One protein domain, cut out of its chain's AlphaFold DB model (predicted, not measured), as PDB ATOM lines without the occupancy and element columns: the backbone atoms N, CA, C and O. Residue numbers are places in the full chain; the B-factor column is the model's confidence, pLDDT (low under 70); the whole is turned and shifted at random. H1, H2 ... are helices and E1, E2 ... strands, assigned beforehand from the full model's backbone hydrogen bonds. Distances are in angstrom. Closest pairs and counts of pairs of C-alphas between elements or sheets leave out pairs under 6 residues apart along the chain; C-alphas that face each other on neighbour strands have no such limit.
ATOM      1  N   TYR A   7      86.811 -38.635  47.441       94.88
ATOM      2  CA  TYR A   7      87.675 -37.943  48.387       94.88
ATOM      3  C   TYR A   7      87.035 -36.615  48.798       94.88
ATOM      4  O   TYR A   7      86.015 -36.217  48.239       94.88
ATOM      5  N   TRP A   8      87.605 -35.934  49.782       95.12
ATOM      6  CA  TRP A   8      87.158 -34.631  50.258       95.12
ATOM      7  C   TRP A   8      88.350 -33.695  50.375       95.12
ATOM      8  O   TRP A   8      89.342 -34.029  51.024       95.12
ATOM      9  N   CYS A   9      88.257 -32.529  49.746       95.44
ATOM     10  CA  CYS A   9      89.234 -31.468  49.912       95.44
ATOM     11  C   CYS A   9      88.940 -30.727  51.214       95.44
ATOM     12  O   CYS A   9      87.904 -30.077  51.309       95.44
ATOM     13  N   GLU A  10      89.835 -30.782  52.199       92.50
ATOM     14  CA  GLU A  10      89.640 -30.049  53.461       92.50
ATOM     15  C   GLU A  10      89.716 -28.530  53.258       92.50
ATOM     16  O   GLU A  10      88.925 -27.796  53.835       92.50
ATOM     17  N   ASN A  11      90.600 -28.064  52.370       92.44
ATOM     18  CA  ASN A  11      90.802 -26.635  52.124       92.44
ATOM     19  C   ASN A  11      89.630 -25.985  51.369       92.44
ATOM     20  O   ASN A  11      89.146 -24.922  51.741       92.44
ATOM     21  N   CYS A  12      89.142 -26.627  50.304       91.75
ATOM     22  CA  CYS A  12      87.984 -26.129  49.555       91.75
ATOM     23  C   CYS A  12      86.644 -26.611  50.125       91.75
ATOM     24  O   CYS A  12      85.605 -26.150  49.663       91.75
ATOM     25  N   ASN A  13      86.665 -27.515  51.104       91.06
ATOM     26  CA  ASN A  13      85.507 -28.142  51.734       91.06
ATOM     27  C   ASN A  13      84.484 -28.752  50.752       91.06
ATOM     28  O   ASN A  13      83.277 -28.573  50.893       91.06
ATOM     29  N   VAL A  14      84.971 -29.469  49.735       93.56
ATOM     30  CA  VAL A  14      84.137 -30.081  48.685       93.56
ATOM     31  C   VAL A  14      84.596 -31.501  48.344       93.56
ATOM     32  O   VAL A  14      85.786 -31.814  48.467       93.56
ATOM     33  N   PRO A  15      83.686 -32.376  47.883       95.50
ATOM     34  CA  PRO A  15      84.041 -33.717  47.435       95.50
ATOM     35  C   PRO A  15      84.797 -33.729  46.094       95.50
ATOM     36  O   PRO A  15      84.566 -32.906  45.207       95.50
ATOM     37  N   LEU A  16      85.675 -34.722  45.927       95.62
ATOM     38  CA  LEU A  16      86.572 -34.899  44.783       95.62
ATOM     39  C   LEU A  16      86.460 -36.304  44.168       95.62
ATOM     40  O   LEU A  16      86.377 -37.310  44.879       95.62
ATOM     41  N   LEU A  17      86.534 -36.379  42.839       93.50
ATOM     42  CA  LEU A  17      86.415 -37.598  42.025       93.50
ATOM     43  C   LEU A  17      87.766 -38.215  41.632       93.50
ATOM     44  O   LEU A  17      87.818 -39.398  41.287       93.50
ATOM     45  N   THR A  18      88.846 -37.435  41.666       90.12
ATOM     46  CA  THR A  18      90.206 -37.839  41.256       90.12
ATOM     47  C   THR A  18      91.196 -37.922  42.416       90.12
ATOM     48  O   THR A  18      92.278 -38.465  42.228       90.12
ATOM     49  N   GLY A  19      90.820 -37.446  43.607       89.88
ATOM     50  CA  GLY A  19      91.690 -37.415  44.787       89.88
ATOM     51  C   GLY A  19      92.541 -36.153  44.921       89.88
ATOM     52  O   GLY A  19      93.078 -35.928  45.992       89.88
ATOM     53  N   GLU A  20      92.595 -35.289  43.908       94.94
ATOM     54  CA  GLU A  20      93.278 -33.989  43.950       94.94
ATOM     55  C   GLU A  20      92.274 -32.874  43.634       94.94
ATOM     56  O   GLU A  20      91.436 -33.021  42.741       94.94
ATOM     57  N   CYS A  21      92.323 -31.768  44.381       96.44
ATOM     58  CA  CYS A  21      91.444 -30.623  44.166       96.44
ATOM     59  C   CYS A  21      91.946 -29.738  43.026       96.44
ATOM     60  O   CYS A  21      93.022 -29.152  43.118       96.44
ATOM     61  N   GLU A  22      91.138 -29.520  41.989       95.88
ATOM     62  CA  GLU A  22      91.568 -28.670  40.874       95.88
ATOM     63  C   GLU A  22      91.682 -27.180  41.234       95.88
ATOM     64  O   GLU A  22      92.428 -26.470  40.559       95.88
ATOM     65  N   ILE A  23      91.009 -26.729  42.301       96.19
ATOM     66  CA  ILE A  23      91.063 -25.342  42.784       96.19
ATOM     67  C   ILE A  23      92.363 -25.092  43.555       96.19
ATOM     68  O   ILE A  23      93.153 -24.244  43.160       96.19
ATOM     69  N   CYS A  24      92.591 -25.826  44.650       96.31
ATOM     70  CA  CYS A  24      93.702 -25.548  45.567       96.31
ATOM     71  C   CYS A  24      94.891 -26.505  45.446       96.31
ATOM     72  O   CYS A  24      95.841 -26.358  46.202       96.31
ATOM     73  N   LYS A  25      94.830 -27.501  44.552       96.00
ATOM     74  CA  LYS A  25      95.877 -28.514  44.305       96.00
ATOM     75  C   LYS A  25      96.210 -29.444  45.475       96.00
ATOM     76  O   LYS A  25      97.086 -30.288  45.348       96.00
ATOM     77  N   ASN A  26      95.483 -29.349  46.586       95.31
ATOM     78  CA  ASN A  26      95.678 -30.255  47.714       95.31
ATOM     79  C   ASN A  26      95.070 -31.630  47.426       95.31
ATOM     80  O   ASN A  26      93.995 -31.741  46.820       95.31
ATOM     81  N   GLU A  27      95.722 -32.662  47.952       94.88
ATOM     82  CA  GLU A  27      95.169 -34.009  48.003       94.88
ATOM     83  C   GLU A  27      93.942 -34.060  48.923       94.88
ATOM     84  O   GLU A  27      93.874 -33.430  49.982       94.88
ATOM     85  N   GLY A  28      92.937 -34.813  48.493       93.44
ATOM     86  CA  GLY A  28      91.728 -35.066  49.250       93.44
ATOM     87  C   GLY A  28      91.861 -36.298  50.130       93.44
ATOM     88  O   GLY A  28      92.410 -37.323  49.727       93.44
ATOM     89  N   LYS A  29      91.251 -36.250  51.312       93.50
ATOM     90  CA  LYS A  29      91.131 -37.425  52.181       93.50
ATOM     91  C   LYS A  29      89.982 -38.305  51.724       93.50
ATOM     92  O   LYS A  29      88.963 -37.811  51.249       93.50
ATOM     93  N   TYR A  30      90.122 -39.620  51.865       92.31
ATOM     94  CA  TYR A  30      89.028 -40.536  51.553       92.31
ATOM     95  C   TYR A  30      87.776 -40.183  52.369       92.31
ATOM     96  O   TYR A  30      87.838 -40.063  53.589       92.31
ATOM     97  N   CYS A  31      86.632 -40.068  51.694       90.12
ATOM     98  CA  CYS A  31      85.358 -39.723  52.319       90.12
ATOM     99  C   CYS A  31      84.332 -40.848  52.166       90.12
ATOM    100  O   CYS A  31      83.720 -41.298  53.139       90.12
ATOM    101  N   SER A  32      84.112 -41.321  50.937       91.06
ATOM    102  CA  SER A  32      83.041 -42.278  50.668       91.06
ATOM    103  C   SER A  32      83.256 -43.103  49.405       91.06
ATOM    104  O   SER A  32      84.111 -42.821  48.576       91.06
ATOM    105  N   SER A  33      82.440 -44.141  49.226       89.56
ATOM    106  CA  SER A  33      82.455 -44.974  48.008       89.56
ATOM    107  C   SER A  33      81.617 -44.401  46.853       89.56
ATOM    108  O   SER A  33      81.812 -44.780  45.692       89.56
ATOM    109  N   ASP A  34      80.665 -43.529  47.181       91.38
ATOM    110  CA  ASP A  34      79.791 -42.786  46.270       91.38
ATOM    111  C   ASP A  34      79.125 -41.646  47.062       91.38
ATOM    112  O   ASP A  34      79.122 -41.700  48.296       91.38
ATOM    113  N   LEU A  35      78.554 -40.646  46.388       93.06
ATOM    114  CA  LEU A  35      77.848 -39.526  47.022       93.06
ATOM    115  C   LEU A  35      76.656 -39.045  46.181       93.06
ATOM    116  O   LEU A  35      76.650 -39.121  44.954       93.06
ATOM    117  N   LYS A  36      75.661 -38.488  46.868       93.38
ATOM    118  CA  LYS A  36      74.557 -37.701  46.308       93.38
ATOM    119  C   LYS A  36      74.466 -36.377  47.091       93.38
ATOM    120  O   LYS A  36      74.508 -36.444  48.321       93.38
ATOM    121  N   PRO A  37      74.291 -35.216  46.432       94.38
ATOM    122  CA  PRO A  37      73.923 -33.974  47.114       94.38
ATOM    123  C   PRO A  37      72.578 -34.098  47.843       94.38
ATOM    124  O   PRO A  37      71.619 -34.649  47.293       94.38
ATOM    125  N   VAL A  38      72.490 -33.598  49.072       94.94
ATOM    126  CA  VAL A  38      71.213 -33.485  49.787       94.94
ATOM    127  C   VAL A  38      70.507 -32.234  49.276       94.94
ATOM    128  O   VAL A  38      71.003 -31.126  49.432       94.94
ATOM    129  N   PHE A  39      69.363 -32.427  48.621       93.38
ATOM    130  CA  PHE A  39      68.573 -31.331  48.063       93.38
ATOM    131  C   PHE A  39      67.761 -30.606  49.141       93.38
ATOM    132  O   PHE A  39      67.646 -31.084  50.270       93.38
ATOM    133  N   ARG A  40      67.181 -29.455  48.788       91.75
ATOM    134  CA  ARG A  40      66.511 -28.552  49.734       91.75
ATOM    135  C   ARG A  40      65.317 -29.221  50.419       91.75
ATOM    136  O   ARG A  40      65.204 -29.133  51.639       91.75
ATOM    137  N   GLY A  41      64.459 -29.922  49.679       92.38
ATOM    138  CA  GLY A  41      63.331 -30.661  50.263       92.38
ATOM    139  C   GLY A  41      63.777 -31.802  51.186       92.38
ATOM    140  O   GLY A  41      63.215 -32.008  52.260       92.38
ATOM    141  N   GLU A  42      64.838 -32.513  50.803       94.56
ATOM    142  CA  GLU A  42      65.420 -33.616  51.563       94.56
ATOM    143  C   GLU A  42      66.053 -33.107  52.867       94.56
ATOM    144  O   GLU A  42      65.873 -33.718  53.917       94.56
ATOM    145  N   LYS A  43      66.736 -31.957  52.811       94.38
ATOM    146  CA  LYS A  43      67.259 -31.242  53.977       94.38
ATOM    147  C   LYS A  43      66.127 -30.859  54.931       94.38
ATOM    148  O   LYS A  43      66.195 -31.237  56.095       94.38
ATOM    149  N   LYS A  44      65.067 -30.205  54.436       94.25
ATOM    150  CA  LYS A  44      63.907 -29.803  55.254       94.25
ATOM    151  C   LYS A  44      63.289 -30.979  56.003       94.25
ATOM    152  O   LYS A  44      62.986 -30.866  57.184       94.25
ATOM    153  N   LEU A  45      63.173 -32.136  55.353       94.81
ATOM    154  CA  LEU A  45      62.695 -33.354  56.008       94.81
ATOM    155  C   LEU A  45      63.580 -33.763  57.200       94.81
ATOM    156  O   LEU A  45      63.065 -34.198  58.228       94.81
ATOM    157  N   TYR A  46      64.903 -33.638  57.088       94.81
ATOM    158  CA  TYR A  46      65.809 -33.912  58.205       94.81
ATOM    159  C   TYR A  46      65.699 -32.860  59.317       94.81
ATOM    160  O   TYR A  46      65.745 -33.209  60.498       94.81
ATOM    161  N   GLU A  47      65.523 -31.588  58.963       94.00
ATOM    162  CA  GLU A  47      65.330 -30.490  59.919       94.00
ATOM    163  C   GLU A  47      64.031 -30.656  60.711       94.00
ATOM    164  O   GLU A  47      64.041 -30.507  61.928       94.00
ATOM    165  N   GLU A  48      62.938 -31.063  60.061       93.81
ATOM    166  CA  GLU A  48      61.660 -31.359  60.720       93.81
ATOM    167  C   GLU A  48      61.783 -32.490  61.751       93.81
ATOM    168  O   GLU A  48      61.226 -32.400  62.843       93.81
ATOM    169  N   VAL A  49      62.527 -33.553  61.426       92.62
ATOM    170  CA  VAL A  49      62.699 -34.709  62.323       92.62
ATOM    171  C   VAL A  49      63.649 -34.397  63.482       92.62
ATOM    172  O   VAL A  49      63.444 -34.871  64.597       92.62
ATOM    173  N   THR A  50      64.699 -33.609  63.248       90.62
ATOM    174  CA  THR A  50      65.686 -33.260  64.290       90.62
ATOM    175  C   THR A  50      65.292 -32.027  65.115       90.62
ATOM    176  O   THR A  50      65.734 -31.859  66.262       90.62
ATOM    177  N   GLY A  51      64.479 -31.138  64.547       90.62
ATOM    178  CA  GLY A  51      64.241 -29.785  65.042       90.62
ATOM    179  C   GLY A  51      65.528 -28.954  65.113       90.62
ATOM    180  O   GLY A  51      65.723 -28.244  66.103       90.62
ATOM    181  N   ILE A  52      66.448 -29.143  64.163       89.81
ATOM    182  CA  ILE A  52      67.742 -28.450  64.056       89.81
ATOM    183  C   ILE A  52      67.859 -27.911  62.634       89.81
ATOM    184  O   ILE A  52      67.619 -28.659  61.694       89.81
ATOM    185  N   GLU A  53      68.278 -26.657  62.485       90.00
ATOM    186  CA  GLU A  53      68.656 -26.099  61.186       90.00
ATOM    187  C   GLU A  53      69.984 -26.708  60.719       90.00
ATOM    188  O   GLU A  53      70.982 -26.717  61.447       90.00
ATOM    189  N   LEU A  54      69.985 -27.271  59.517       90.94
ATOM    190  CA  LEU A  54      71.119 -27.983  58.944       90.94
ATOM    191  C   LEU A  54      71.880 -27.092  57.946       90.94
ATOM    192  O   LEU A  54      71.296 -26.191  57.346       90.94
ATOM    193  N   PRO A  55      73.179 -27.334  57.705       90.00
ATOM    194  CA  PRO A  55      73.924 -26.597  56.689       90.00
ATOM    195  C   PRO A  55      73.515 -27.038  55.271       90.00
ATOM    196  O   PRO A  55      72.919 -28.100  55.085       90.00
ATOM    197  N   ASP A  56      73.833 -26.234  54.256       87.06
ATOM    198  CA  ASP A  56      73.458 -26.519  52.860       87.06
ATOM    199  C   ASP A  56      74.447 -27.433  52.117       87.06
ATOM    200  O   ASP A  56      74.069 -28.117  51.164       87.06
ATOM    201  N   ASN A  57      75.704 -27.501  52.552       88.62
ATOM    202  CA  ASN A  57      76.761 -28.318  51.945       88.62
ATOM    203  C   ASN A  57      76.694 -29.801  52.373       88.62
ATOM    204  O   ASN A  57      77.706 -30.442  52.677       88.62
ATOM    205  N   LEU A  58      75.485 -30.357  52.416       93.19
ATOM    206  CA  LEU A  58      75.244 -31.736  52.813       93.19
ATOM    207  C   LEU A  58      75.296 -32.689  51.624       93.19
ATOM    208  O   LEU A  58      74.688 -32.487  50.571       93.19
ATOM    209  N   PHE A  59      75.960 -33.816  51.846       95.12
ATOM    210  CA  PHE A  59      75.958 -34.950  50.934       95.12
ATOM    211  C   PHE A  59      75.482 -36.186  51.673       95.12
ATOM    212  O   PHE A  59      75.402 -36.224  52.898       95.12
ATOM    213  N   ARG A  60      75.176 -37.249  50.941       94.50
ATOM    214  CA  ARG A  60      74.898 -38.537  51.561       94.50
ATOM    215  C   ARG A  60      75.376 -39.705  50.736       94.50
ATOM    216  O   ARG A  60      75.426 -39.656  49.508       94.50
ATOM    217  N   ASN A  61      75.627 -40.799  51.435       93.50
ATOM    218  CA  ASN A  61      75.795 -42.115  50.846       93.50
ATOM    219  C   ASN A  61      74.828 -43.079  51.526       93.50
ATOM    220  O   ASN A  61      74.949 -43.362  52.721       93.50
ATOM    221  N   LYS A  62      73.864 -43.594  50.757       90.88
ATOM    222  CA  LYS A  62      72.745 -44.395  51.271       90.88
ATOM    223  C   LYS A  62      72.020 -43.636  52.386       90.88
ATOM    224  O   LYS A  62      71.366 -42.643  52.081       90.88
ATOM    225  N   ASN A  63      72.134 -44.110  53.625       92.81
ATOM    226  CA  ASN A  63      71.494 -43.556  54.809       92.81
ATOM    227  C   ASN A  63      72.438 -42.734  55.702       92.81
ATOM    228  O   ASN A  63      72.029 -42.303  56.774       92.81
ATOM    229  N   ARG A  64      73.702 -42.554  55.297       94.56
ATOM    230  CA  ARG A  64      74.675 -41.715  56.003       94.56
ATOM    231  C   ARG A  64      74.642 -40.318  55.407       94.56
ATOM    232  O   ARG A  64      75.011 -40.170  54.241       94.56
ATOM    233  N   VAL A  65      74.231 -39.331  56.195       95.12
ATOM    234  CA  VAL A  65      74.331 -37.909  55.847       95.12
ATOM    235  C   VAL A  65      75.701 -37.411  56.293       95.12
ATOM    236  O   VAL A  65      76.163 -37.727  57.390       95.12
ATOM    237  N   ILE A  66      76.384 -36.714  55.398       92.94
ATOM    238  CA  ILE A  66      77.795 -36.356  55.475       92.94
ATOM    239  C   ILE A  66      77.916 -34.837  55.399       92.94
ATOM    240  O   ILE A  66      77.305 -34.203  54.538       92.94
ATOM    241  N   TYR A  67      78.731 -34.290  56.293       91.06
ATOM    242  CA  TYR A  67      79.089 -32.881  56.400       91.06
ATOM    243  C   TYR A  67      80.591 -32.799  56.686       91.06
ATOM    244  O   TYR A  67      81.070 -33.484  57.589       91.06
ATOM    245  N   ASN A  68      81.330 -32.002  55.909       87.19
ATOM    246  CA  ASN A  68      82.782 -31.812  56.047       87.19
ATOM    247  C   ASN A  68      83.560 -33.143  56.149       87.19
ATOM    248  O   ASN A  68      84.263 -33.394  57.121       87.19
ATOM    249  N   ALA A  69      83.378 -34.031  55.164       87.00
ATOM    250  CA  ALA A  69      83.936 -35.394  55.103       87.00
ATOM    251  C   ALA A  69      83.460 -36.391  56.178       87.00
ATOM    252  O   ALA A  69      83.626 -37.601  55.999       87.00
ATOM    253  N   GLU A  70      82.828 -35.936  57.258       88.94
ATOM    254  CA  GLU A  70      82.369 -36.783  58.351       88.94
ATOM    255  C   GLU A  70      80.892 -37.137  58.230       88.94
ATOM    256  O   GLU A  70      80.075 -36.392  57.701       88.94
ATOM    257  N   THR A  71      80.499 -38.284  58.786       92.00
ATOM    258  CA  THR A  71      79.070 -38.542  58.988       92.00
ATOM    259  C   THR A  71      78.540 -37.561  60.022       92.00
ATOM    260  O   THR A  71      79.052 -37.522  61.140       92.00
ATOM    261  N   LEU A  72      77.516 -36.798  59.652       92.50
ATOM    262  CA  LEU A  72      76.783 -35.930  60.561       92.50
ATOM    263  C   LEU A  72      75.769 -36.749  61.354       92.50
ATOM    264  O   LEU A  72      75.758 -36.667  62.577       92.50
ATOM    265  N   PHE A  73      74.986 -37.581  60.665       94.88
ATOM    266  CA  PHE A  73      74.084 -38.565  61.259       94.88
ATOM    267  C   PHE A  73      73.758 -39.698  60.282       94.88
ATOM    268  O   PHE A  73      74.054 -39.626  59.084       94.88
ATOM    269  N   THR A  74      73.145 -40.764  60.794       95.06
ATOM    270  CA  THR A  74      72.507 -41.794  59.966       95.06
ATOM    271  C   THR A  74      71.009 -41.784  60.168       95.06
ATOM    272  O   THR A  74      70.527 -41.274  61.172       95.06
ATOM    273  N   TYR A  75      70.265 -42.327  59.210       94.38
ATOM    274  CA  TYR A  75      68.829 -42.507  59.376       94.38
ATOM    275  C   TYR A  75      68.378 -43.935  59.075       94.38
ATOM    276  O   TYR A  75      69.021 -44.678  58.321       94.38
ATOM    277  N   THR A  76      67.241 -44.315  59.641       94.56
ATOM    278  CA  THR A  76      66.545 -45.574  59.379       94.56
ATOM    279  C   THR A  76      65.046 -45.325  59.226       94.56
ATOM    280  O   THR A  76      64.545 -44.249  59.544       94.56
ATOM    281  N   ILE A  77      64.330 -46.306  58.673       91.81
ATOM    282  CA  ILE A  77      62.865 -46.304  58.665       91.81
ATOM    283  C   ILE A  77      62.411 -47.396  59.618       91.81
ATOM    284  O   ILE A  77      62.700 -48.569  59.375       91.81
ATOM    285  N   ASN A  78      61.703 -47.020  60.677       85.88
ATOM    286  CA  ASN A  78      61.182 -47.952  61.670       85.88
ATOM    287  C   ASN A  78      59.690 -47.692  61.875       85.88
ATOM    288  O   ASN A  78      59.279 -46.546  61.988       85.88
ATOM    289  N   ASN A  79      58.874 -48.745  61.847       79.75
ATOM    290  CA  ASN A  79      57.407 -48.669  61.927       79.75
ATOM    291  C   ASN A  79      56.725 -47.675  60.962       79.75
ATOM    292  O   ASN A  79      55.554 -47.358  61.123       79.75
ATOM    293  N   GLY A  80      57.416 -47.271  59.892       80.88
ATOM    294  CA  GLY A  80      56.898 -46.310  58.923       80.88
ATOM    295  C   GLY A  80      57.333 -44.870  59.165       80.88
ATOM    296  O   GLY A  80      56.959 -44.039  58.351       80.88
ATOM    297  N   ASP A  81      58.161 -44.604  60.173       88.06
ATOM    298  CA  ASP A  81      58.693 -43.279  60.482       88.06
ATOM    299  C   ASP A  81      60.192 -43.187  60.188       88.06
ATOM    300  O   ASP A  81      60.926 -44.179  60.262       88.06
ATOM    301  N   LEU A  82      60.645 -41.982  59.836       93.75
ATOM    302  CA  LEU A  82      62.056 -41.655  59.650       93.75
ATOM    303  C   LEU A  82      62.698 -41.380  61.012       93.75
ATOM    304  O   LEU A  82      62.347 -40.412  61.678       93.75
ATOM    305  N   ILE A  83      63.666 -42.209  61.397       93.56
ATOM    306  CA  ILE A  83      64.431 -42.058  62.638       93.56
ATOM    307  C   ILE A  83      65.850 -41.623  62.292       93.56
ATOM    308  O   ILE A  83      66.477 -42.220  61.416       93.56
ATOM    309  N   ILE A  84      66.356 -40.601  62.982       94.00
ATOM    310  CA  ILE A  84      67.730 -40.109  62.842       94.00
ATOM    311  C   ILE A  84      68.550 -40.540  64.059       94.00
ATOM    312  O   ILE A  84      68.256 -40.169  65.193       94.00
ATOM    313  N   ASP A  85      69.602 -41.310  63.806       89.00
ATOM    314  CA  ASP A  85      70.492 -41.857  64.822       89.00
ATOM    315  C   ASP A  85      71.635 -40.868  65.086       89.00
ATOM    316  O   ASP A  85      72.678 -40.970  64.438       89.00
ATOM    317  N   ARG A  86      71.426 -39.896  65.990       81.69
ATOM    318  CA  ARG A  86      72.447 -39.097  66.715       81.69
ATOM    319  C   ARG A  86      71.814 -38.193  67.773       81.69
ATOM    320  O   ARG A  86      70.661 -37.795  67.653       81.69
ATOM    321  N   ASN A  87      72.591 -37.810  68.790       80.81
ATOM    322  CA  ASN A  87      72.135 -36.856  69.802       80.81
ATOM    323  C   ASN A  87      72.043 -35.436  69.213       80.81
ATOM    324  O   ASN A  87      73.024 -34.917  68.678       80.81
ATOM    325  N   LYS A  88      70.889 -34.776  69.387       79.81
ATOM    326  CA  LYS A  88      70.643 -33.376  69.000       79.81
ATOM    327  C   LYS A  88      71.758 -32.416  69.442       79.81
ATOM    328  O   LYS A  88      72.203 -31.604  68.634       79.81
ATOM    329  N   LYS A  89      72.274 -32.553  70.672       80.56
ATOM    330  CA  LYS A  89      73.377 -31.720  71.197       80.56
ATOM    331  C   LYS A  89      74.690 -31.923  70.432       80.56
ATOM    332  O   LYS A  89      75.468 -30.987  70.289       80.56
ATOM    333  N   GLU A  90      74.961 -33.139  69.959       82.69
ATOM    334  CA  GLU A  90      76.170 -33.444  69.184       82.69
ATOM    335  C   GLU A  90      76.080 -32.851  67.775       82.69
ATOM    336  O   GLU A  90      77.038 -32.245  67.299       82.69
ATOM    337  N   ILE A  91      74.913 -32.971  67.133       84.25
ATOM    338  CA  ILE A  91      74.656 -32.379  65.815       84.25
ATOM    339  C   ILE A  91      74.842 -30.855  65.878       84.25
ATOM    340  O   ILE A  91      75.575 -30.300  65.064       84.25
ATOM    341  N   GLN A  92      74.264 -30.188  66.883       81.00
ATOM    342  CA  GLN A  92      74.400 -28.737  67.072       81.00
ATOM    343  C   GLN A  92      75.862 -28.286  67.206       81.00
ATOM    344  O   GLN A  92      76.255 -27.308  66.576       81.00
ATOM    345  N   LYS A  93      76.692 -29.024  67.960       83.50
ATOM    346  CA  LYS A  93      78.128 -28.719  68.089       83.50
ATOM    347  C   LYS A  93      78.868 -28.768  66.750       83.50
ATOM    348  O   LYS A  93      79.814 -28.011  66.567       83.50
ATOM    349  N   LYS A  94      78.461 -29.645  65.827       79.00
ATOM    350  CA  LYS A  94      79.126 -29.809  64.524       79.00
ATOM    351  C   LYS A  94      78.734 -28.757  63.484       79.00
ATOM    352  O   LYS A  94      79.498 -28.548  62.552       79.00
ATOM    353  N   ILE A  95      77.569 -28.118  63.607       83.44
ATOM    354  CA  ILE A  95      77.012 -27.238  62.558       83.44
ATOM    355  C   ILE A  95      77.465 -25.773  62.696       83.44
ATOM    356  O   ILE A  95      77.292 -24.989  61.766       83.44
ATOM    357  N   ALA A  96      78.081 -25.385  63.817       64.12
ATOM    358  CA  ALA A  96      78.484 -24.002  64.061       64.12
ATOM    359  C   ALA A  96      79.365 -23.431  62.923       64.12
ATOM    360  O   ALA A  96      80.489 -23.885  62.715       64.12
ATOM    361  N   GLY A  97      78.865 -22.407  62.218       63.38
ATOM    362  CA  GLY A  97      79.703 -21.490  61.437       63.38
ATOM    363  C   GLY A  97      79.725 -21.614  59.908       63.38
ATOM    364  O   GLY A  97      80.599 -20.987  59.314       63.38
ATOM    365  N   ASN A  98      78.814 -22.335  59.241       62.56
ATOM    366  CA  ASN A  98      78.795 -22.353  57.766       62.56
ATOM    367  C   ASN A  98      77.721 -21.432  57.156       62.56
ATOM    368  O   ASN A  98      76.556 -21.503  57.538       62.56
ATOM    369  N   LYS A  99      78.127 -20.589  56.196       67.50
ATOM    370  CA  LYS A  99      77.272 -19.652  55.441       67.50
ATOM    371  C   LYS A  99      77.127 -20.012  53.955       67.50
ATOM    372  O   LYS A  99      76.373 -19.336  53.264       67.50
ATOM    373  N   GLU A 100      77.856 -21.015  53.455       77.62
ATOM    374  CA  GLU A 100      77.803 -21.388  52.032       77.62
ATOM    375  C   GLU A 100      76.436 -21.985  51.678       77.62
ATOM    376  O   GLU A 100      75.954 -22.907  52.341       77.62
ATOM    377  N   THR A 101      75.833 -21.479  50.605       88.50
ATOM    378  CA  THR A 101      74.558 -21.968  50.067       88.50
ATOM    379  C   THR A 101      74.736 -23.260  49.265       88.50
ATOM    380  O   THR A 101      75.841 -23.625  48.839       88.50
ATOM    381  N   PHE A 102      73.628 -23.959  48.995       89.69
ATOM    382  CA  PHE A 102      73.644 -25.177  48.171       89.69
ATOM    383  C   PHE A 102      74.254 -24.918  46.782       89.69
ATOM    384  O   PHE A 102      75.110 -25.677  46.323       89.69
ATOM    385  N   ASP A 103      73.859 -23.822  46.130       91.69
ATOM    386  CA  ASP A 103      74.291 -23.508  44.765       91.69
ATOM    387  C   ASP A 103      75.785 -23.147  44.717       91.69
ATOM    388  O   ASP A 103      76.500 -23.578  43.809       91.69
ATOM    389  N   GLU A 104      76.287 -22.416  45.717       92.38
ATOM    390  CA  GLU A 104      77.719 -22.122  45.871       92.38
ATOM    391  C   GLU A 104      78.532 -23.398  46.092       92.38
ATOM    392  O   GLU A 104      79.544 -23.610  45.416       92.38
ATOM    393  N   THR A 105      78.054 -24.290  46.963       92.25
ATOM    394  CA  THR A 105      78.703 -25.582  47.231       92.25
ATOM    395  C   THR A 105      78.825 -26.408  45.951       92.25
ATOM    396  O   THR A 105      79.894 -26.948  45.646       92.25
ATOM    397  N   ILE A 106      77.745 -26.512  45.172       94.94
ATOM    398  CA  ILE A 106      77.732 -27.282  43.924       94.94
ATOM    399  C   ILE A 106      78.652 -26.651  42.879       94.94
ATOM    400  O   ILE A 106      79.455 -27.374  42.287       94.94
ATOM    401  N   LYS A 107      78.620 -25.325  42.694       95.69
ATOM    402  CA  LYS A 107      79.534 -24.617  41.778       95.69
ATOM    403  C   LYS A 107      80.996 -24.868  42.137       95.69
ATOM    404  O   LYS A 107      81.778 -25.269  41.277       95.69
ATOM    405  N   LYS A 108      81.353 -24.726  43.415       95.44
ATOM    406  CA  LYS A 108      82.706 -24.994  43.923       95.44
ATOM    407  C   LYS A 108      83.112 -26.453  43.704       95.44
ATOM    408  O   LYS A 108      84.231 -26.732  43.281       95.44
ATOM    409  N   THR A 109      82.186 -27.387  43.915       96.06
ATOM    410  CA  THR A 109      82.406 -28.818  43.663       96.06
ATOM    411  C   THR A 109      82.644 -29.109  42.178       96.06
ATOM    412  O   THR A 109      83.523 -29.903  41.848       96.06
TER     413      THR A 109
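What this domain is: This is residues 7 to 109 of the 794 residues of the protein "4Fe-4S ferredoxin-type domain-containing protein" of Candidatus Altiarchaeales archaeon WOR_SM1_79 (UniProt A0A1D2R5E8). Picture an elongated body of two sheets set end to end: a small three-stranded sheet, E2, E1 and E3, with the loop of residues 17 to 28 at one end, and a twisted four-stranded meander, E4 to E7, whose hairpin E6 and E7 reaches to the other end. H1 packs across E7, H2 grazes the meander near E6, and H3 grazes the small sheet near E2. The 103 printed residues hold seven strands and three helices, in the order E1 E2 E3 H1 E4 E5 E6 E7 H2 H3; both sheets are antiparallel, and the class is mixed. The whole is compact, with a radius of gyration of the C-alphas of 13.9 A, and spans 45 by 27 by 23 A.

How they stand to each other: Start with E1, residues 7 to 9, the inner strand between E2, residues 14 to 16, and E3, residues 29 to 32. E1 and E2 form a hairpin, with N 16 and O 7 2.8 A apart; E1 and E3 are antiparallel, with N 8 and O 29 at 2.7 A. Next look at the meander, each strand the antiparallel neighbour of the one before: E4, residues 59 to 61, E5, residues 64 to 67, E6, residues 70 to 78, and E7, residues 81 to 85. N 66 and O 59 are 2.7 A apart, N 72 and O 65 2.8 A, and N 85 and O 74 2.8 A. The pairing is staggered: E6 pairs with E5 over residues 70 to 74 and with E7 over 74 to 78. H1, residues 40 to 50, is on this sheet at a height of 7.8 A, only just over E7 with 3 C-alphas, and runs across the strands, at 77 degrees to E7 on the local plane. H2, residues 88 to 95, only grazes the sheet; its closest C-alphas to E6 are those of Ile 91 and Leu 72, 6.7 A. H3, residues 102 to 109, only grazes the small sheet, with the C-alphas of Thr 109 and Val 14 5.5 A apart. In H1, H2 and H3 every O i to N i+4 pair is within hydrogen-bond range.

Where its parts are: Find C-alpha 7 at (87.675, -37.943, 48.387), where E1 begins. H1 runs 15.3 A from C-alpha 40 at (66.511, -28.552, 49.734). E6 is 24.2 A long, E7 12.7 A, H2 10.9 A, and H3 10.5 A, ending at C-alpha 109, (82.406, -28.818, 43.663).

The domain as a whole: The C-alphas farthest apart, those of Lys 25 and Asn 79, are 46.9 A apart. The printed part has no cut, and its long link is E2 to E3, 12 residues. The model's mean pLDDT over the printed part is 90.2; residues 96 to 99 are under 70.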